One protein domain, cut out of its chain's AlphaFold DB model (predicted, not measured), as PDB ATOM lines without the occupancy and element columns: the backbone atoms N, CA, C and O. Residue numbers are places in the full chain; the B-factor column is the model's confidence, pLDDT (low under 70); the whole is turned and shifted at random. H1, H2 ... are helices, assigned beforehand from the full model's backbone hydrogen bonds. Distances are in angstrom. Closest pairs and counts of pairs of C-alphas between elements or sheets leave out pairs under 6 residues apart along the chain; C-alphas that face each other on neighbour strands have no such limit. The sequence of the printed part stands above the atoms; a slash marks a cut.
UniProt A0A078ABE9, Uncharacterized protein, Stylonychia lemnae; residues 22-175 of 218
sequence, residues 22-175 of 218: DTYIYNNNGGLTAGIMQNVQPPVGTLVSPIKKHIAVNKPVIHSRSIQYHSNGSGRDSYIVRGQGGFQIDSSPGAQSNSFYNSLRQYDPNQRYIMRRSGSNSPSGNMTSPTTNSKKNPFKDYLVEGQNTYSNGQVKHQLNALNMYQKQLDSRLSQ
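AT A GLANCE: This is residues 22 to 175 of the 218 residues of an uncharacterized protein of Stylonychia lemnae (UniProt A0A078ABE9). With little regular structure, the printed part is a wide, open loop of long links, with short helices strung singly along it and one longer helix, H6, near its end. The 154 printed residues include six named helices, H1 to H6 in order, holding 60 residues, and no named strand: all helix. It is extended, with radius of gyration of the C-alphas 29.2 A and spans of 81 by 59 by 58 A.

HOW THE PARTS SIT: H1, residues 22 to 31, H2, 75 to 81, H3, 97 to 103, H4, 111 to 118, H5, 142 to 148, and H6, 153 to 173, are apart from one another. Every O i to N i+4 pair is within hydrogen-bond range in H4, H5 and H6, but 4 of 6 in H1, 2 of 3 in H3 and 0 of 3 in H2, which has 3 of 4 O i to N i+3 pairs.

IN THESE COORDINATES: H1 begins at C-alpha 22 (196.439, 147.111, 147.236). H6, 30.5 A long, ends at C-alpha 173 (151.236, 162.076, 166.708).

THE WHOLE: The C-alphas farthest apart, of Gly 45 and Thr 128, are 83.0 A apart. The printed part has no cut. The links H1 to H2, H2 to H3 and H4 to H5 are long. pLDDT is under 70 in 66 residues, among them 118 to 140.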
ATOM      1  N   ASP A  22     196.552 146.028 146.255       73.75
ATOM      2  CA  ASP A  22     196.439 147.111 147.236       73.75
ATOM      3  C   ASP A  22     196.392 148.475 146.538       73.75
ATOM      4  O   ASP A  22     195.581 149.323 146.897       73.75
ATOM      5  N   THR A  23     197.152 148.648 145.450       73.88
ATOM      6  CA  THR A  23     197.083 149.832 144.576       73.88
ATOM      7  C   THR A  23     195.715 149.978 143.903       73.88
ATOM      8  O   THR A  23     195.194 151.083 143.788       73.88
ATOM      9  N   TYR A  24     195.120 148.865 143.468       67.06
ATOM     10  CA  TYR A  24     193.784 148.817 142.882       67.06
ATOM     11  C   TYR A  24     192.746 149.261 143.914       67.06
ATOM     12  O   TYR A  24     192.026 150.225 143.684       67.06
ATOM     13  N   ILE A  25     192.743 148.654 145.102       74.69
ATOM     14  CA  ILE A  25     191.824 149.038 146.182       74.69
ATOM     15  C   ILE A  25     192.000 150.514 146.561       74.69
ATOM     16  O   ILE A  25     191.005 151.228 146.670       74.69
ATOM     17  N   TYR A  26     193.242 150.982 146.697       78.56
ATOM     18  CA  TYR A  26     193.548 152.354 147.096       78.56
ATOM     19  C   TYR A  26     193.111 153.398 146.057       78.56
ATOM     20  O   TYR A  26     192.516 154.410 146.417       78.56
ATOM     21  N   ASN A  27     193.354 153.153 144.764       74.19
ATOM     22  CA  ASN A  27     193.129 154.164 143.724       74.19
ATOM     23  C   ASN A  27     191.691 154.221 143.195       74.19
ATOM     24  O   ASN A  27     191.280 155.257 142.670       74.19
ATOM     25  N   ASN A  28     190.937 153.119 143.255       73.38
ATOM     26  CA  ASN A  28     189.618 153.039 142.618       73.38
ATOM     27  C   ASN A  28     188.545 152.335 143.470       73.38
ATOM     28  O   ASN A  28     187.516 151.915 142.933       73.38
ATOM     29  N   ASN A  29     188.777 152.185 144.782       75.88
ATOM     30  CA  ASN A  29     187.900 151.442 145.699       75.88
ATOM     31  C   ASN A  29     187.539 150.046 145.175       75.88
ATOM     32  O   ASN A  29     186.396 149.597 145.267       75.88
ATOM     33  N   GLY A  30     188.495 149.361 144.556       77.06
ATOM     34  CA  GLY A  30     188.246 148.040 143.999       77.06
ATOM     35  C   GLY A  30     187.377 148.042 142.733       77.06
ATOM     36  O   GLY A  30     186.732 147.033 142.441       77.06
ATOM     37  N   GLY A  31     187.356 149.144 141.981       74.88
ATOM     38  CA  GLY A  31     186.604 149.325 140.735       74.88
ATOM     39  C   GLY A  31     185.214 149.934 140.926       74.88
ATOM     40  O   GLY A  31     184.468 150.056 139.958       74.88
ATOM     41  N   LEU A  32     184.860 150.317 142.156       71.56
ATOM     42  CA  LEU A  32     183.571 150.939 142.481       71.56
ATOM     43  C   LEU A  32     183.534 152.432 142.149       71.56
ATOM     44  O   LEU A  32     182.464 152.990 141.913       71.56
ATOM     45  N   THR A  33     184.695 153.079 142.110       70.81
ATOM     46  CA  THR A  33     184.828 154.481 141.714       70.81
ATOM     47  C   THR A  33     185.850 154.564 140.597       70.81
ATOM     48  O   THR A  33     186.964 154.071 140.761       70.81
ATOM     49  N   ALA A  34     185.509 155.189 139.468       68.62
ATOM     50  CA  ALA A  34     186.530 155.560 138.495       68.62
ATOM     51  C   ALA A  34     187.588 156.413 139.218       68.62
ATOM     52  O   ALA A  34     187.231 157.309 139.987       68.62
ATOM     53  N   GLY A  35     188.872 156.078 139.051       72.31
ATOM     54  CA  GLY A  35     189.965 156.819 139.691       72.31
ATOM     55  C   GLY A  35     189.887 158.310 139.355       72.31
ATOM     56  O   GLY A  35     189.308 158.645 138.326       72.31
ATOM     57  N   ILE A  36     190.432 159.163 140.238       72.19
ATOM     58  CA  ILE A  36     190.437 160.647 140.203       72.19
ATOM     59  C   ILE A  36     189.607 161.218 139.043       72.19
ATOM     60  O   ILE A  36     190.140 161.689 138.037       72.19
ATOM     61  N   MET A  37     188.278 161.163 139.162       66.50
ATOM     62  CA  MET A  37     187.430 161.936 138.269       66.50
ATOM     63  C   MET A  37     187.502 163.369 138.768       66.50
ATOM     64  O   MET A  37     187.017 163.679 139.857       66.50
ATOM     65  N   GLN A  38     188.151 164.239 137.996       72.88
ATOM     66  CA  GLN A  38     188.049 165.669 138.241       72.88
ATOM     67  C   GLN A  38     186.563 166.019 138.239       72.88
ATOM     68  O   GLN A  38     185.833 165.652 137.317       72.88
ATOM     69  N   ASN A  39     186.106 166.662 139.310       67.38
ATOM     70  CA  ASN A  39     184.736 167.127 139.416       67.38
ATOM     71  C   ASN A  39     184.542 168.223 138.360       67.38
ATOM     72  O   ASN A  39     184.861 169.385 138.601       67.38
ATOM     73  N   VAL A  40     184.113 167.837 137.155       77.00
ATOM     74  CA  VAL A  40     183.812 168.776 136.075       77.00
ATOM     75  C   VAL A  40     182.530 169.485 136.472       77.00
ATOM     76  O   VAL A  40     181.426 168.975 136.270       77.00
ATOM     77  N   GLN A  41     182.686 170.647 137.099       77.81
ATOM     78  CA  GLN A  41     181.557 171.484 137.453       77.81
ATOM     79  C   GLN A  41     180.905 171.954 136.144       77.81
ATOM     80  O   GLN A  41     181.596 172.525 135.295       77.81
ATOM     81  N   PRO A  42     179.607 171.689 135.922       71.56
ATOM     82  CA  PRO A  42     178.949 172.179 134.724       71.56
ATOM     83  C   PRO A  42     178.990 173.715 134.721       71.56
ATOM     84  O   PRO A  42     178.874 174.326 135.788       71.56
ATOM     85  N   PRO A  43     179.148 174.354 133.547       75.88
ATOM     86  CA  PRO A  43     179.164 175.807 133.444       75.88
ATOM     87  C   PRO A  43     177.903 176.403 134.083       75.88
ATOM     88  O   PRO A  43     176.769 176.031 133.754       75.88
ATOM     89  N   VAL A  44     178.135 177.309 135.035       75.75
ATOM     90  CA  VAL A  44     177.109 177.997 135.826       75.75
ATOM     91  C   VAL A  44     176.167 178.735 134.873       75.75
ATOM     92  O   VAL A  44     176.606 179.590 134.112       75.75
ATOM     93  N   GLY A  45     174.881 178.374 134.879       70.38
ATOM     94  CA  GLY A  45     173.855 178.964 134.003       70.38
ATOM     95  C   GLY A  45     173.116 177.972 133.099       70.38
ATOM     96  O   GLY A  45     172.082 178.316 132.534       70.38
ATOM     97  N   THR A  46     173.567 176.719 133.012       57.50
ATOM     98  CA  THR A  46     172.925 175.697 132.165       57.50
ATOM     99  C   THR A  46     172.033 174.768 132.998       57.50
ATOM    100  O   THR A  46     172.318 173.588 133.164       57.50
ATOM    101  N   LEU A  47     170.920 175.286 133.530       60.56
ATOM    102  CA  LEU A  47     169.843 174.457 134.113       60.56
ATOM    103  C   LEU A  47     169.042 173.684 133.051       60.56
ATOM    104  O   LEU A  47     168.046 173.030 133.356       60.56
ATOM    105  N   VAL A  48     169.476 173.721 131.792       60.94
ATOM    106  CA  VAL A  48     168.999 172.784 130.787       60.94
ATOM    107  C   VAL A  48     169.716 171.477 131.077       60.94
ATOM    108  O   VAL A  48     170.877 171.300 130.711       60.94
ATOM    109  N   SER A  49     169.036 170.573 131.789       62.78
ATOM    110  CA  SER A  49     169.458 169.174 131.853       62.78
ATOM    111  C   SER A  49     169.856 168.780 130.433       62.78
ATOM    112  O   SER A  49     169.023 168.978 129.541       62.78
ATOM    113  N   PRO A  50     171.094 168.309 130.173       62.22
ATOM    114  CA  PRO A  50     171.444 167.874 128.835       62.22
ATOM    115  C   PRO A  50     170.360 166.884 128.457       62.22
ATOM    116  O   PRO A  50     170.144 165.920 129.197       62.22
ATOM    117  N   ILE A  51     169.604 167.190 127.394       62.12
ATOM    118  CA  ILE A  51     168.625 166.267 126.836       62.12
ATOM    119  C   ILE A  51     169.442 165.011 126.626       62.12
ATOM    120  O   ILE A  51     170.316 164.978 125.756       62.12
ATOM    121  N   LYS A  52     169.265 164.037 127.523       63.22
ATOM    122  CA  LYS A  52     169.991 162.786 127.463       63.22
ATOM    123  C   LYS A  52     169.518 162.225 126.144       63.22
ATOM    124  O   LYS A  52     168.385 161.758 126.055       63.22
ATOM    125  N   LYS A  53     170.337 162.359 125.098       61.88
ATOM    126  CA  LYS A  53     170.169 161.579 123.884       61.88
ATOM    127  C   LYS A  53     170.191 160.171 124.431       61.88
ATOM    128  O   LYS A  53     171.234 159.721 124.902       61.88
ATOM    129  N   HIS A  54     169.012 159.568 124.549       57.53
ATOM    130  CA  HIS A  54     168.883 158.188 124.947       57.53
ATOM    131  C   HIS A  54     169.686 157.454 123.893       57.53
ATOM    132  O   HIS A  54     169.226 157.281 122.768       57.53
ATOM    133  N   ILE A  55     170.938 157.129 124.219       66.06
ATOM    134  CA  ILE A  55     171.717 156.206 123.423       66.06
ATOM    135  C   ILE A  55     170.822 154.982 123.420       66.06
ATOM    136  O   ILE A  55     170.511 154.439 124.486       66.06
ATOM    137  N   ALA A  56     170.297 154.650 122.243       68.75
ATOM    138  CA  ALA A  56     169.503 153.462 122.027       68.75
ATOM    139  C   ALA A  56     170.453 152.276 122.193       68.75
ATOM    140  O   ALA A  56     170.927 151.675 121.236       68.75
ATOM    141  N   VAL A  57     170.821 151.996 123.439       74.06
ATOM    142  CA  VAL A  57     171.464 150.752 123.799       74.06
ATOM    143  C   VAL A  57     170.396 149.713 123.517       74.06
ATOM    144  O   VAL A  57     169.319 149.777 124.116       74.06
ATOM    145  N   ASN A  58     170.673 148.807 122.580       80.88
ATOM    146  CA  ASN A  58     169.866 147.613 122.368       80.88
ATOM    147  C   ASN A  58     169.846 146.844 123.688       80.88
ATOM    148  O   ASN A  58     170.746 146.062 123.996       80.88
ATOM    149  N   LYS A  59     168.846 147.140 124.519       79.19
ATOM    150  CA  LYS A  59     168.618 146.407 125.753       79.19
ATOM    151  C   LYS A  59     168.230 144.994 125.335       79.19
ATOM    152  O   LYS A  59     167.413 144.857 124.424       79.19
ATOM    153  N   PRO A  60     168.786 143.955 125.972       78.81
ATOM    154  CA  PRO A  60     168.315 142.604 125.733       78.81
ATOM    155  C   PRO A  60     166.808 142.567 126.010       78.81
ATOM    156  O   PRO A  60     166.365 142.798 127.137       78.81
ATOM    157  N   VAL A  61     166.018 142.344 124.961       85.50
ATOM    158  CA  VAL A  61     164.571 142.179 125.076       85.50
ATOM    159  C   VAL A  61     164.341 140.759 125.564       85.50
ATOM    160  O   VAL A  61     164.463 139.797 124.812       85.50
ATOM    161  N   ILE A  62     164.043 140.613 126.852       82.38
ATOM    162  CA  ILE A  62     163.563 139.340 127.381       82.38
ATOM    163  C   ILE A  62     162.109 139.213 126.929       82.38
ATOM    164  O   ILE A  62     161.223 139.861 127.484       82.38
ATOM    165  N   HIS A  63     161.864 138.410 125.894       86.81
ATOM    166  CA  HIS A  63     160.503 138.081 125.483       86.81
ATOM    167  C   HIS A  63     159.765 137.408 126.646       86.81
ATOM    168  O   HIS A  63     160.321 136.538 127.325       86.81
ATOM    169  N   SER A  64     158.515 137.810 126.878       81.69
ATOM    170  CA  SER A  64     157.650 137.169 127.865       81.69
ATOM    171  C   SER A  64     157.563 135.676 127.557       81.69
ATOM    172  O   SER A  64     157.064 135.283 126.503       81.69
ATOM    173  N   ARG A  65     158.058 134.835 128.462       79.88
ATOM    174  CA  ARG A  65     157.828 133.390 128.392       79.88
ATOM    175  C   ARG A  65     156.445 133.104 128.962       79.88
ATOM    176  O   ARG A  65     156.069 133.695 129.973       79.88
ATOM    177  N   SER A  66     155.700 132.198 128.334       78.88
ATOM    178  CA  SER A  66     154.446 131.708 128.902       78.88
ATOM    179  C   SER A  66     154.731 131.072 130.262       78.88
ATOM    180  O   SER A  66     155.550 130.154 130.355       78.88
ATOM    181  N   ILE A  67     154.069 131.557 131.309       76.81
ATOM    182  CA  ILE A  67     154.143 130.947 132.634       76.81
ATOM    183  C   ILE A  67     153.344 129.645 132.561       76.81
ATOM    184  O   ILE A  67     152.123 129.671 132.441       76.81
ATOM    185  N   GLN A  68     154.035 128.505 132.575       80.06
ATOM    186  CA  GLN A  68     153.386 127.201 132.675       80.06
ATOM    187  C   GLN A  68     153.031 126.964 134.144       80.06
ATOM    188  O   GLN A  68     153.906 126.719 134.971       80.06
ATOM    189  N   TYR A  69     151.748 127.107 134.473       71.56
ATOM    190  CA  TYR A  69     151.225 126.747 135.785       71.56
ATOM    191  C   TYR A  69     150.971 125.241 135.829       71.56
ATOM    192  O   TYR A  69     150.342 124.686 134.928       71.56
ATOM    193  N   HIS A  70     151.444 124.584 136.884       71.38
ATOM    194  CA  HIS A  70     151.131 123.185 137.144       71.38
ATOM    195  C   HIS A  70     150.030 123.109 138.206       71.38
ATOM    196  O   HIS A  70     150.183 123.621 139.311       71.38
ATOM    197  N   SER A  71     148.923 122.429 137.897       75.12
ATOM    198  CA  SER A  71     147.781 122.252 138.813       75.12
ATOM    199  C   SER A  71     148.072 121.348 140.018       75.12
ATOM    200  O   SER A  71     147.257 121.249 140.927       75.12
ATOM    201  N   ASN A  72     149.236 120.699 140.057       78.44
ATOM    202  CA  ASN A  72     149.670 119.849 141.168       78.44
ATOM    203  C   ASN A  72     150.300 120.640 142.338       78.44
ATOM    204  O   ASN A  72     150.876 120.028 143.235       78.44
ATOM    205  N   GLY A  73     150.253 121.980 142.316       66.50
ATOM    206  CA  GLY A  73     150.823 122.842 143.363       66.50
ATOM    207  C   GLY A  73     152.358 122.898 143.383       66.50
ATOM    208  O   GLY A  73     152.945 123.431 144.326       66.50
ATOM    209  N   SER A  74     153.023 122.347 142.364       66.56
ATOM    210  CA  SER A  74     154.480 122.421 142.210       66.56
ATOM    211  C   SER A  74     154.919 123.735 141.547       66.56
ATOM    212  O   SER A  74     154.150 124.407 140.861       66.56
ATOM    213  N   GLY A  75     156.181 124.124 141.750       69.62
ATOM    214  CA  GLY A  75     156.728 125.369 141.209       69.62
ATOM    215  C   GLY A  75     156.376 126.597 142.054       69.62
ATOM    216  O   GLY A  75     156.568 126.589 143.271       69.62
ATOM    217  N   ARG A  76     155.908 127.669 141.397       60.91
ATOM    218  CA  ARG A  76     155.683 128.996 141.998       60.91
ATOM    219  C   ARG A  76     154.709 128.933 143.185       60.91
ATOM    220  O   ARG A  76     154.962 129.538 144.211       60.91
ATOM    221  N   ASP A  77     153.656 128.137 143.115       58.69
ATOM    222  CA  ASP A  77     152.595 128.191 144.131       58.69
ATOM    223  C   ASP A  77     152.971 127.503 145.458       58.69
ATOM    224  O   ASP A  77     152.321 127.717 146.485       58.69
ATOM    225  N   SER A  78     154.092 126.770 145.492       60.38
ATOM    226  CA  SER A  78     154.598 126.133 146.715       60.38
ATOM    227  C   SER A  78     154.990 127.131 147.819       60.38
ATOM    228  O   SER A  78     154.911 126.780 148.998       60.38
ATOM    229  N   TYR A  79     155.332 128.387 147.481       56.47
ATOM    230  CA  TYR A  79     155.627 129.422 148.487       56.47
ATOM    231  C   TYR A  79     154.376 130.054 149.115       56.47
ATOM    232  O   TYR A  79     154.482 130.727 150.138       56.47
ATOM    233  N   ILE A  80     153.195 129.886 148.512       59.97
ATOM    234  CA  ILE A  80     151.958 130.489 149.036       59.97
ATOM    235  C   ILE A  80     151.363 129.590 150.118       59.97
ATOM    236  O   ILE A  80     150.921 130.076 151.157       59.97
ATOM    237  N   VAL A  81     151.413 128.272 149.901       62.31
ATOM    238  CA  VAL A  81     150.779 127.282 150.783       62.31
ATOM    239  C   VAL A  81     151.474 127.191 152.148       62.31
ATOM    240  O   VAL A  81     150.808 127.003 153.163       62.31
ATOM    241  N   ARG A  82     152.801 127.369 152.208       58.78
ATOM    242  CA  ARG A  82     153.558 127.429 153.470       58.78
ATOM    243  C   ARG A  82     153.923 128.874 153.804       58.78
ATOM    244  O   ARG A  82     154.951 129.368 153.359       58.78
ATOM    245  N   GLY A  83     153.090 129.535 154.606       59.06
ATOM    246  CA  GLY A  83     153.433 130.821 155.227       59.06
ATOM    247  C   GLY A  83     152.777 132.055 154.609       59.06
ATOM    248  O   GLY A  83     153.304 133.153 154.775       59.06
ATOM    249  N   GLN A  84     151.653 131.902 153.892       67.81
ATOM    250  CA  GLN A  84     150.889 133.032 153.338       67.81
ATOM    251  C   GLN A  84     151.775 133.968 152.497       67.81
ATOM    252  O   GLN A  84     151.696 135.184 152.629       67.81
ATOM    253  N   GLY A  85     152.708 133.429 151.704       64.94
ATOM    254  CA  GLY A  85     153.648 134.243 150.922       64.94
ATOM    255  C   GLY A  85     154.638 135.077 151.751       64.94
ATOM    256  O   GLY A  85     155.142 136.080 151.255       64.94
ATOM    257  N   GLY A  86     154.912 134.689 153.001       63.22
ATOM    258  CA  GLY A  86     155.815 135.401 153.912       63.22
ATOM    259  C   GLY A  86     155.159 136.540 154.700       63.22
ATOM    260  O   GLY A  86     155.857 137.244 155.426       63.22
ATOM    261  N   PHE A  87     153.837 136.728 154.588       62.59
ATOM    262  CA  PHE A  87     153.105 137.775 155.317       62.59
ATOM    263  C   PHE A  87     152.769 137.404 156.765       62.59
ATOM    264  O   PHE A  87     152.471 138.285 157.569       62.59
ATOM    265  N   GLN A  88     152.838 136.119 157.117       64.12
ATOM    266  CA  GLN A  88     152.722 135.665 158.499       64.12
ATOM    267  C   GLN A  88     154.055 135.065 158.935       64.12
ATOM    268  O   GLN A  88     154.488 134.026 158.441       64.12
ATOM    269  N   ILE A  89     154.726 135.755 159.856       62.16
ATOM    270  CA  ILE A  89     155.822 135.172 160.622       62.16
ATOM    271  C   ILE A  89     155.148 134.245 161.625       62.16
ATOM    272  O   ILE A  89     154.421 134.729 162.491       62.16
ATOM    273  N   ASP A  90     155.361 132.934 161.498       64.56
ATOM    274  CA  ASP A  90     154.919 131.972 162.505       64.56
ATOM    275  C   ASP A  90     155.463 132.431 163.862       64.56
ATOM    276  O   ASP A  90     156.665 132.383 164.127       64.56
ATOM    277  N   SER A  91     154.575 132.939 164.716       61.12
ATOM    278  CA  SER A  91     154.910 133.663 165.946       61.12
ATOM    279  C   SER A  91     155.449 132.763 167.061       61.12
ATOM    280  O   SER A  91     155.590 133.207 168.199       61.12
ATOM    281  N   SER A  92     155.764 131.503 166.754       72.06
ATOM    282  CA  SER A  92     156.447 130.612 167.682       72.06
ATOM    283  C   SER A  92     157.927 130.999 167.749       72.06
ATOM    284  O   SER A  92     158.631 130.892 166.736       72.06
ATOM    285  N   PRO A  93     158.444 131.412 168.921       63.12
ATOM    286  CA  PRO A  93     159.865 131.675 169.103       63.12
ATOM    287  C   PRO A  93     160.681 130.456 168.649       63.12
ATOM    288  O   PRO A  93     160.526 129.363 169.187       63.12
ATOM    289  N   GLY A  94     161.508 130.628 167.616       68.44
ATOM    290  CA  GLY A  94     162.347 129.560 167.060       68.44
ATOM    291  C   GLY A  94     161.793 128.814 165.839       68.44
ATOM    292  O   GLY A  94     162.541 128.042 165.251       68.44
ATOM    293  N   ALA A  95     160.564 129.067 165.372       68.06
ATOM    294  CA  ALA A  95     160.051 128.409 164.156       68.06
ATOM    295  C   ALA A  95     160.912 128.698 162.908       68.06
ATOM    296  O   ALA A  95     161.074 127.845 162.038       68.06
ATOM    297  N   GLN A  96     161.529 129.882 162.849       66.44
ATOM    298  CA  GLN A  96     162.384 130.296 161.735       66.44
ATOM    299  C   GLN A  96     163.887 130.135 161.989       66.44
ATOM    300  O   GLN A  96     164.663 130.353 161.054       66.44
ATOM    301  N   SER A  97     164.326 129.737 163.191       72.50
ATOM    302  CA  SER A  97     165.765 129.683 163.515       72.50
ATOM    303  C   SER A  97     166.525 128.715 162.607       72.50
ATOM    304  O   SER A  97     167.653 128.996 162.212       72.50
ATOM    305  N   ASN A  98     165.871 127.632 162.181       73.38
ATOM    306  CA  ASN A  98     166.451 126.649 161.269       73.38
ATOM    307  C   ASN A  98     166.220 126.971 159.785       73.38
ATOM    308  O   ASN A  98     166.893 126.393 158.936       73.38
ATOM    309  N   SER A  99     165.311 127.892 159.441       75.38
ATOM    310  CA  SER A  99     165.019 128.225 158.034       75.38
ATOM    311  C   SER A  99     166.244 128.807 157.327       75.38
ATOM    312  O   SER A  99     166.563 128.410 156.208       75.38
ATOM    313  N   PHE A 100     166.989 129.663 158.031       75.62
ATOM    314  CA  PHE A 100     168.229 130.240 157.540       75.62
ATOM    315  C   PHE A 100     169.259 129.145 157.251       75.62
ATOM    316  O   PHE A 100     169.726 129.040 156.121       75.62
ATOM    317  N   TYR A 101     169.538 128.268 158.222       77.88
ATOM    318  CA  TYR A 101     170.492 127.167 158.052       77.88
ATOM    319  C   TYR A 101     170.081 126.185 156.950       77.88
ATOM    320  O   TYR A 101     170.934 125.730 156.193       77.88
ATOM    321  N   ASN A 102     168.783 125.916 156.808       79.69
ATOM    322  CA  ASN A 102     168.250 125.050 155.758       79.69
ATOM    323  C   ASN A 102     168.305 125.701 154.365       79.69
ATOM    324  O   ASN A 102     168.348 124.991 153.365       79.69
ATOM    325  N   SER A 103     168.308 127.036 154.287       75.19
ATOM    326  CA  SER A 103     168.431 127.781 153.024       75.19
ATOM    327  C   SER A 103     169.875 127.928 152.534       75.19
ATOM    328  O   SER A 103     170.106 128.244 151.364       75.19
ATOM    329  N   LEU A 104     170.861 127.709 153.413       84.50
ATOM    330  CA  LEU A 104     172.264 127.726 153.023       84.50
ATOM    331  C   LEU A 104     172.539 126.552 152.081       84.50
ATOM    332  O   LEU A 104     172.084 125.431 152.302       84.50
ATOM    333  N   ARG A 105     173.323 126.802 151.028       85.44
ATOM    334  CA  ARG A 105     173.773 125.731 150.132       85.44
ATOM    335  C   ARG A 105     174.546 124.703 150.950       85.44
ATOM    336  O   ARG A 105     175.601 125.016 151.500       85.44
ATOM    337  N   GLN A 106     174.014 123.491 151.012       83.50
ATOM    338  CA  GLN A 106     174.724 122.357 151.574       83.50
ATOM    339  C   GLN A 106     175.778 121.928 150.559       83.50
ATOM    340  O   GLN A 106     175.476 121.678 149.393       83.50
ATOM    341  N   TYR A 107     177.028 121.907 150.997       84.25
ATOM    342  CA  TYR A 107     178.115 121.307 150.244       84.25
ATOM    343  C   TYR A 107     178.422 119.964 150.880       84.25
ATOM    344  O   TYR A 107     178.404 119.857 152.111       84.25
ATOM    345  N   ASP A 108     178.740 118.969 150.052       86.62
ATOM    346  CA  ASP A 108     179.237 117.704 150.569       86.62
ATOM    347  C   ASP A 108     180.435 117.977 151.488       86.62
ATOM    348  O   ASP A 108     181.366 118.702 151.099       86.62
ATOM    349  N   PRO A 109     180.421 117.445 152.723       81.31
ATOM    350  CA  PRO A 109     181.501 117.674 153.659       81.31
ATOM    351  C   PRO A 109     182.809 117.196 153.034       81.31
ATOM    352  O   PRO A 109     182.973 116.018 152.716       81.31
ATOM    353  N   ASN A 110     183.770 118.104 152.858       89.00
ATOM    354  CA  ASN A 110     185.080 117.731 152.342       89.00
ATOM    355  C   ASN A 110     185.798 116.864 153.389       89.00
ATOM    356  O   ASN A 110     186.424 117.381 154.318       89.00
ATOM    357  N   GLN A 111     185.710 115.541 153.233       88.94
ATOM    358  CA  GLN A 111     186.249 114.575 154.192       88.94
ATOM    359  C   GLN A 111     187.751 114.769 154.432       88.94
ATOM    360  O   GLN A 111     188.208 114.659 155.567       88.94
ATOM    361  N   ARG A 112     188.517 115.157 153.400       82.69
ATOM    362  CA  ARG A 112     189.955 115.445 153.540       82.69
ATOM    363  C   ARG A 112     190.216 116.649 154.444       82.69
ATOM    364  O   ARG A 112     191.169 116.636 155.220       82.69
ATOM    365  N   TYR A 113     189.383 117.685 154.347       80.88
ATOM    366  CA  TYR A 113     189.471 118.854 155.225       80.88
ATOM    367  C   TYR A 113     189.095 118.494 156.668       80.88
ATOM    368  O   TYR A 113     189.803 118.883 157.597       80.88
ATOM    369  N   ILE A 114     188.036 117.700 156.853       82.56
ATOM    370  CA  ILE A 114     187.593 117.245 158.177       82.56
ATOM    371  C   ILE A 114     188.679 116.394 158.845       82.56
ATOM    372  O   ILE A 114     189.059 116.714 159.965       82.56
ATOM    373  N   MET A 115     189.254 115.410 158.143       80.50
ATOM    374  CA  MET A 115     190.348 114.560 158.645       80.50
ATOM    375  C   MET A 115     191.599 115.352 159.050       80.50
ATOM    376  O   MET A 115     192.238 115.042 160.053       80.50
ATOM    377  N   ARG A 116     191.952 116.405 158.301       77.81
ATOM    378  CA  ARG A 116     193.080 117.285 158.654       77.81
ATOM    379  C   ARG A 116     192.814 118.136 159.894       77.81
ATOM    380  O   ARG A 116     193.759 118.478 160.599       77.81
ATOM    381  N   ARG A 117     191.554 118.499 160.146       73.19
ATOM    382  CA  ARG A 117     191.160 119.333 161.289       73.19
ATOM    383  C   ARG A 117     190.910 118.514 162.556       73.19
ATOM    384  O   ARG A 117     191.202 118.993 163.646       73.19
ATOM    385  N   SER A 118     190.412 117.285 162.440       66.31
ATOM    386  CA  SER A 118     190.219 116.398 163.595       66.31
ATOM    387  C   SER A 118     191.542 115.961 164.236       66.31
ATOM    388  O   SER A 118     191.571 115.689 165.434       66.31
ATOM    389  N   GLY A 119     192.656 116.002 163.495       60.56
ATOM    390  CA  GLY A 119     193.994 115.746 164.039       60.56
ATOM    391  C   GLY A 119     194.545 116.831 164.975       60.56
ATOM    392  O   GLY A 119     195.459 116.541 165.736       60.56
ATOM    393  N   SER A 120     194.014 118.061 164.957       58.00
ATOM    394  CA  SER A 120     194.575 119.181 165.733       58.00
ATOM    395  C   SER A 120     193.775 119.589 166.971       58.00
ATOM    396  O   SER A 120     194.289 120.365 167.762       58.00
ATOM    397  N   ASN A 121     192.567 119.053 167.180       53.91
ATOM    398  CA  ASN A 121     191.735 119.356 168.355       53.91
ATOM    399  C   ASN A 121     190.928 118.142 168.844       53.91
ATOM    400  O   ASN A 121     189.819 118.302 169.346       53.91
ATOM    401  N   SER A 122     191.439 116.918 168.687       51.78
ATOM    402  CA  SER A 122     190.854 115.793 169.425       51.78
ATOM    403  C   SER A 122     191.058 116.064 170.923       51.78
ATOM    404  O   SER A 122     192.214 116.153 171.341       51.78
ATOM    405  N   PRO A 123     189.997 116.222 171.742       53.19
ATOM    406  CA  PRO A 123     190.128 116.340 173.185       53.19
ATOM    407  C   PRO A 123     190.471 114.947 173.717       53.19
ATOM    408  O   PRO A 123     189.618 114.185 174.164       53.19
ATOM    409  N   SER A 124     191.740 114.580 173.575       48.56
ATOM    410  CA  SER A 124     192.306 113.406 174.210       48.56
ATOM    411  C   SER A 124     192.378 113.682 175.704       48.56
ATOM    412  O   SER A 124     193.282 114.376 176.151       48.56
ATOM    413  N   GLY A 125     191.431 113.106 176.438       43.22
ATOM    414  CA  GLY A 125     191.652 112.584 177.781       43.22
ATOM    415  C   GLY A 125     191.842 113.610 178.896       43.22
ATOM    416  O   GLY A 125     192.838 114.317 178.959       43.22
ATOM    417  N   ASN A 126     190.898 113.592 179.837       50.81
ATOM    418  CA  ASN A 126     191.109 113.751 181.278       50.81
ATOM    419  C   ASN A 126     192.556 114.064 181.714       50.81
ATOM    420  O   ASN A 126     193.298 113.174 182.123       50.81
ATOM    421  N   MET A 127     192.923 115.344 181.722       40.06
ATOM    422  CA  MET A 127     193.937 115.856 182.638       40.06
ATOM    423  C   MET A 127     193.256 116.836 183.579       40.06
ATOM    424  O   MET A 127     193.137 118.029 183.319       40.06
ATOM    425  N   THR A 128     192.794 116.297 184.702       55.66
ATOM    426  CA  THR A 128     192.696 117.033 185.959       55.66
ATOM    427  C   THR A 128     194.035 117.706 186.236       55.66
ATOM    428  O   THR A 128     195.015 117.026 186.537       55.66
ATOM    429  N   SER A 129     194.086 119.031 186.138       43.62
ATOM    430  CA  SER A 129     195.084 119.862 186.812       43.62
ATOM    431  C   SER A 129     194.599 121.310 186.917       43.62
ATOM    432  O   SER A 129     193.740 121.735 186.143       43.62
ATOM    433  N   PRO A 130     195.064 122.030 187.947       50.00
ATOM    434  CA  PRO A 130     194.235 122.960 188.691       50.00
ATOM    435  C   PRO A 130     194.277 124.383 188.137       50.00
ATOM    436  O   PRO A 130     195.216 124.808 187.469       50.00
ATOM    437  N   THR A 131     193.233 125.124 188.497       55.25
ATOM    438  CA  THR A 131     193.228 126.565 188.756       55.25
ATOM    439  C   THR A 131     194.630 127.150 188.951       55.25
ATOM    440  O   THR A 131     195.284 126.867 189.948       55.25
ATOM    441  N   THR A 132     195.073 128.001 188.024       54.50
ATOM    442  CA  THR A 132     195.594 129.353 188.301       54.50
ATOM    443  C   THR A 132     196.090 130.030 187.017       54.50
ATOM    444  O   THR A 132     196.747 129.436 186.169       54.50
ATOM    445  N   ASN A 133     195.779 131.324 186.930       51.19
ATOM    446  CA  ASN A 133     196.354 132.340 186.045       51.19
ATOM    447  C   ASN A 133     195.924 132.314 184.572       51.19
ATOM    448  O   ASN A 133     196.609 131.830 183.671       51.19
ATOM    449  N   SER A 134     194.787 132.981 184.349       48.78
ATOM    450  CA  SER A 134     194.263 133.449 183.069       48.78
ATOM    451  C   SER A 134     195.322 134.201 182.252       48.78
ATOM    452  O   SER A 134     195.482 135.422 182.361       48.78
ATOM    453  N   LYS A 135     196.028 133.482 181.381       51.69
ATOM    454  CA  LYS A 135     196.713 134.093 180.243       51.69
ATOM    455  C   LYS A 135     195.633 134.574 179.276       51.69
ATOM    456  O   LYS A 135     194.830 133.786 178.788       51.69
ATOM    457  N   LYS A 136     195.579 135.889 179.062       55.28
ATOM    458  CA  LYS A 136     194.674 136.547 178.113       55.28
ATOM    459  C   LYS A 136     194.855 135.890 176.741       55.28
ATOM    460  O   LYS A 136     195.946 135.959 176.180       55.28
ATOM    461  N   ASN A 137     193.807 135.256 176.218       62.94
ATOM    462  CA  ASN A 137     193.794 134.796 174.833       62.94
ATOM    463  C   ASN A 137     194.056 136.014 173.923       62.94
ATOM    464  O   ASN A 137     193.303 136.986 174.009       62.94
ATOM    465  N   PRO A 138     195.103 136.012 173.073       69.00
ATOM    466  CA  PRO A 138     195.424 137.155 172.213       69.00
ATOM    467  C   PRO A 138     194.408 137.350 171.079       69.00
ATOM    468  O   PRO A 138     194.351 138.415 170.473       69.00
ATOM    469  N   PHE A 139     193.568 136.346 170.815       63.53
ATOM    470  CA  PHE A 139     192.437 136.456 169.904       63.53
ATOM    471  C   PHE A 139     191.186 136.828 170.689       63.53
ATOM    472  O   PHE A 139     190.448 135.973 171.180       63.53
ATOM    473  N   LYS A 140     190.976 138.138 170.826       65.94
ATOM    474  CA  LYS A 140     189.712 138.695 171.299       65.94
ATOM    475  C   LYS A 140     188.670 138.448 170.208       65.94
ATOM    476  O   LYS A 140     188.771 139.002 169.116       65.94
ATOM    477  N   ASP A 141     187.719 137.560 170.473       70.88
ATOM    478  CA  ASP A 141     186.619 137.293 169.549       70.88
ATOM    479  C   ASP A 141     185.586 138.421 169.661       70.88
ATOM    480  O   ASP A 141     184.649 138.377 170.462       70.88
ATOM    481  N   TYR A 142     185.805 139.477 168.876       72.56
ATOM    482  CA  TYR A 142     184.946 140.660 168.838       72.56
ATOM    483  C   TYR A 142     183.502 140.333 168.432       72.56
ATOM    484  O   TYR A 142     182.592 141.096 168.759       72.56
ATOM    485  N   LEU A 143     183.270 139.203 167.754       72.81
ATOM    486  CA  LEU A 143     181.930 138.782 167.357       72.81
ATOM    487  C   LEU A 143     181.131 138.290 168.571       72.81
ATOM    488  O   LEU A 143     179.978 138.678 168.751       72.81
ATOM    489  N   VAL A 144     181.762 137.488 169.430       73.88
ATOM    490  CA  VAL A 144     181.150 136.981 170.671       73.88
ATOM    491  C   VAL A 144     181.039 138.091 171.720       73.88
ATOM    492  O   VAL A 144     180.023 138.202 172.405       73.88
ATOM    493  N   GLU A 145     182.041 138.971 171.814       70.88
ATOM    494  CA  GLU A 145     181.992 140.136 172.709       70.88
ATOM    495  C   GLU A 145     180.845 141.091 172.325       70.88
ATOM    496  O   GLU A 145     180.106 141.544 173.201       70.88
ATOM    497  N   GLY A 146     180.615 141.293 171.021       68.12
ATOM    498  CA  GLY A 146     179.506 142.096 170.497       68.12
ATOM    499  C   GLY A 146     178.111 141.546 170.826       68.12
ATOM    500  O   GLY A 146     177.160 142.312 170.996       68.12
ATOM    501  N   GLN A 147     177.967 140.227 170.974       70.38
ATOM    502  CA  GLN A 147     176.697 139.612 171.384       70.38
ATOM    503  C   GLN A 147     176.419 139.821 172.881       70.38
ATOM    504  O   GLN A 147     175.277 140.076 173.268       70.38
ATOM    505  N   ASN A 148     177.464 139.814 173.714       66.19
ATOM    506  CA  ASN A 148     177.344 140.044 175.157       66.19
ATOM    507  C   ASN A 148     177.111 141.519 175.523       66.19
ATOM    508  O   ASN A 148     176.590 141.819 176.596       66.19
ATOM    509  N   THR A 149     177.419 142.468 174.635       63.81
ATOM    510  CA  THR A 149     177.073 143.881 174.862       63.81
ATOM    511  C   THR A 149     175.564 144.122 174.968       63.81
ATOM    512  O   THR A 149     175.150 145.007 175.712       63.81
ATOM    513  N   TYR A 150     174.727 143.308 174.313       60.72
ATOM    514  CA  TYR A 150     173.264 143.427 174.401       60.72
ATOM    515  C   TYR A 150     172.661 142.771 175.650       60.72
ATOM    516  O   TYR A 150     171.536 143.099 176.030       60.72
ATOM    517  N   SER A 151     173.390 141.862 176.306       63.25
ATOM    518  CA  SER A 151     172.952 141.229 177.555       63.25
ATOM    519  C   SER A 151     173.334 142.038 178.799       63.25
ATOM    520  O   SER A 151     172.804 141.781 179.882       63.25
ATOM    521  N   ASN A 152     174.189 143.057 178.659       75.44
ATOM    522  CA  ASN A 152     174.526 143.960 179.752       75.44
ATOM    523  C   ASN A 152     173.299 144.807 180.146       75.44
ATOM    524  O   ASN A 152     172.701 145.505 179.320       75.44
ATOM    525  N   GLY A 153     172.928 144.763 181.430       80.19
ATOM    526  CA  GLY A 153     171.736 145.430 181.964       80.19
ATOM    527  C   GLY A 153     171.671 146.926 181.643       80.19
ATOM    528  O   GLY A 153     170.582 147.451 181.418       80.19
ATOM    529  N   GLN A 154     172.818 147.603 181.526       79.19
ATOM    530  CA  GLN A 154     172.872 149.023 181.163       79.19
ATOM    531  C   GLN A 154     172.310 149.304 179.760       79.19
ATOM    532  O   GLN A 154     171.499 150.218 179.600       79.19
ATOM    533  N   VAL A 155     172.670 148.492 178.761       82.75
ATOM    534  CA  VAL A 155     172.175 148.645 177.380       82.75
ATOM    535  C   VAL A 155     170.679 148.346 177.318       82.75
ATOM    536  O   VAL A 155     169.920 149.076 176.682       82.75
ATOM    537  N   LYS A 156     170.217 147.337 178.065       84.31
ATOM    538  CA  LYS A 156     168.789 147.011 178.177       84.31
ATOM    539  C   LYS A 156     167.975 148.161 178.786       84.31
ATOM    540  O   LYS A 156     166.885 148.459 178.298       84.31
ATOM    541  N   HIS A 157     168.493 148.830 179.819       88.38
ATOM    542  CA  HIS A 157     167.842 150.003 180.410       88.38
ATOM    543  C   HIS A 157     167.744 151.172 179.423       88.38
ATOM    544  O   HIS A 157     166.671 151.766 179.300       88.38
ATOM    545  N   GLN A 158     168.819 151.462 178.684       88.25
ATOM    546  CA  GLN A 158     168.818 152.510 177.656       88.25
ATOM    547  C   GLN A 158     167.826 152.202 176.527       88.25
ATOM    548  O   GLN A 158     167.043 153.068 176.137       88.25
ATOM    549  N   LEU A 159     167.788 150.951 176.057       89.69
ATOM    550  CA  LEU A 159     166.855 150.519 175.018       89.69
ATOM    551  C   LEU A 159     165.391 150.619 175.480       89.69
ATOM    552  O   LEU A 159     164.527 151.072 174.730       89.69
ATOM    553  N   ASN A 160     165.106 150.260 176.735       92.50
ATOM    554  CA  ASN A 160     163.773 150.419 177.319       92.50
ATOM    555  C   ASN A 160     163.356 151.894 177.431       92.50
ATOM    556  O   ASN A 160     162.199 152.214 177.152       92.50
ATOM    557  N   ALA A 161     164.277 152.788 177.800       92.81
ATOM    558  CA  ALA A 161     164.011 154.225 177.855       92.81
ATOM    559  C   ALA A 161     163.690 154.799 176.463       92.81
ATOM    560  O   ALA A 161     162.717 155.538 176.317       92.81
ATOM    561  N   LEU A 162     164.441 154.395 175.431       94.19
ATOM    562  CA  LEU A 162     164.169 154.777 174.040       94.19
ATOM    563  C   LEU A 162     162.799 154.280 173.562       94.19
ATOM    564  O   LEU A 162     162.037 155.048 172.982       94.19
ATOM    565  N   ASN A 163     162.444 153.030 173.868       94.06
ATOM    566  CA  ASN A 163     161.129 152.479 173.527       94.06
ATOM    567  C   ASN A 163     159.978 153.230 174.214       94.06
ATOM    568  O   ASN A 163     158.930 153.448 173.606       94.06
ATOM    569  N   MET A 164     160.153 153.635 175.476       94.19
ATOM    570  CA  MET A 164     159.165 154.455 176.190       94.19
ATOM    571  C   MET A 164     159.010 155.835 175.547       94.19
ATOM    572  O   MET A 164     157.887 156.292 175.344       94.19
ATOM    573  N   TYR A 165     160.124 156.468 175.175       96.12
ATOM    574  CA  TYR A 165     160.114 157.761 174.497       96.12
ATOM    575  C   TYR A 165     159.425 157.691 173.126       96.12
ATOM    576  O   TYR A 165     158.578 158.530 172.819       96.12
ATOM    577  N   GLN A 166     159.699 156.649 172.336       96.25
ATOM    578  CA  GLN A 166     159.039 156.436 171.045       96.25
ATOM    579  C   GLN A 166     157.516 156.319 171.198       96.25
ATOM    580  O   GLN A 166     156.776 157.017 170.511       96.25
ATOM    581  N   LYS A 167     157.035 155.527 172.167       95.19
ATOM    582  CA  LYS A 167     155.593 155.400 172.449       95.19
ATOM    583  C   LYS A 167     154.940 156.734 172.812       95.19
ATOM    584  O   LYS A 167     153.793 156.976 172.439       95.19
ATOM    585  N   GLN A 168     155.649 157.602 173.534       95.50
ATOM    586  CA  GLN A 168     155.150 158.939 173.858       95.50
ATOM    587  C   GLN A 168     155.028 159.817 172.610       95.50
ATOM    588  O   GLN A 168     154.031 160.526 172.468       95.50
ATOM    589  N   LEU A 169     156.003 159.768 171.698       93.50
ATOM    590  CA  LEU A 169     155.926 160.489 170.425       93.50
ATOM    591  C   LEU A 169     154.765 159.984 169.569       93.50
ATOM    592  O   LEU A 169     153.966 160.795 169.100       93.50
ATOM    593  N   ASP A 170     154.620 158.667 169.443       93.00
ATOM    594  CA  ASP A 170     153.542 158.048 168.670       93.00
ATOM    595  C   ASP A 170     152.169 158.425 169.239       93.00
ATOM    596  O   ASP A 170     151.269 158.797 168.492       93.00
ATOM    597  N   SER A 171     152.020 158.427 170.569       92.06
ATOM    598  CA  SER A 171     150.787 158.867 171.231       92.06
ATOM    599  C   SER A 171     150.476 160.348 171.009       92.06
ATOM    600  O   SER A 171     149.309 160.724 171.061       92.06
ATOM    601  N   ARG A 172     151.484 161.205 170.815       84.81
ATOM    602  CA  ARG A 172     151.270 162.628 170.502       84.81
ATOM    603  C   ARG A 172     150.902 162.833 169.038       84.81
ATOM    604  O   ARG A 172     150.121 163.727 168.736       84.81
ATOM    605  N   LEU A 173     151.478 162.028 168.149       86.94
ATOM    606  CA  LEU A 173     151.236 162.076 166.708       86.94
ATOM    607  C   LEU A 173     149.895 161.445 166.314       86.94
ATOM    608  O   LEU A 173     149.306 161.863 165.322       86.94
ATOM    609  N   SER A 174     149.411 160.461 167.076       88.69
ATOM    610  CA  SER A 174     148.158 159.751 166.789       88.69
ATOM    611  C   SER A 174     146.897 160.515 167.191       88.69
ATOM    612  O   SER A 174     145.805 160.147 166.760       88.69
ATOM    613  N   GLN A 175     147.020 161.580 167.987       80.50
ATOM    614  CA  GLN A 175     145.877 162.415 168.334       80.50
ATOM    615  C   GLN A 175     145.532 163.336 167.155       80.50
ATOM    616  O   GLN A 175     146.401 164.080 166.684       80.50
TER     617      GLN A 175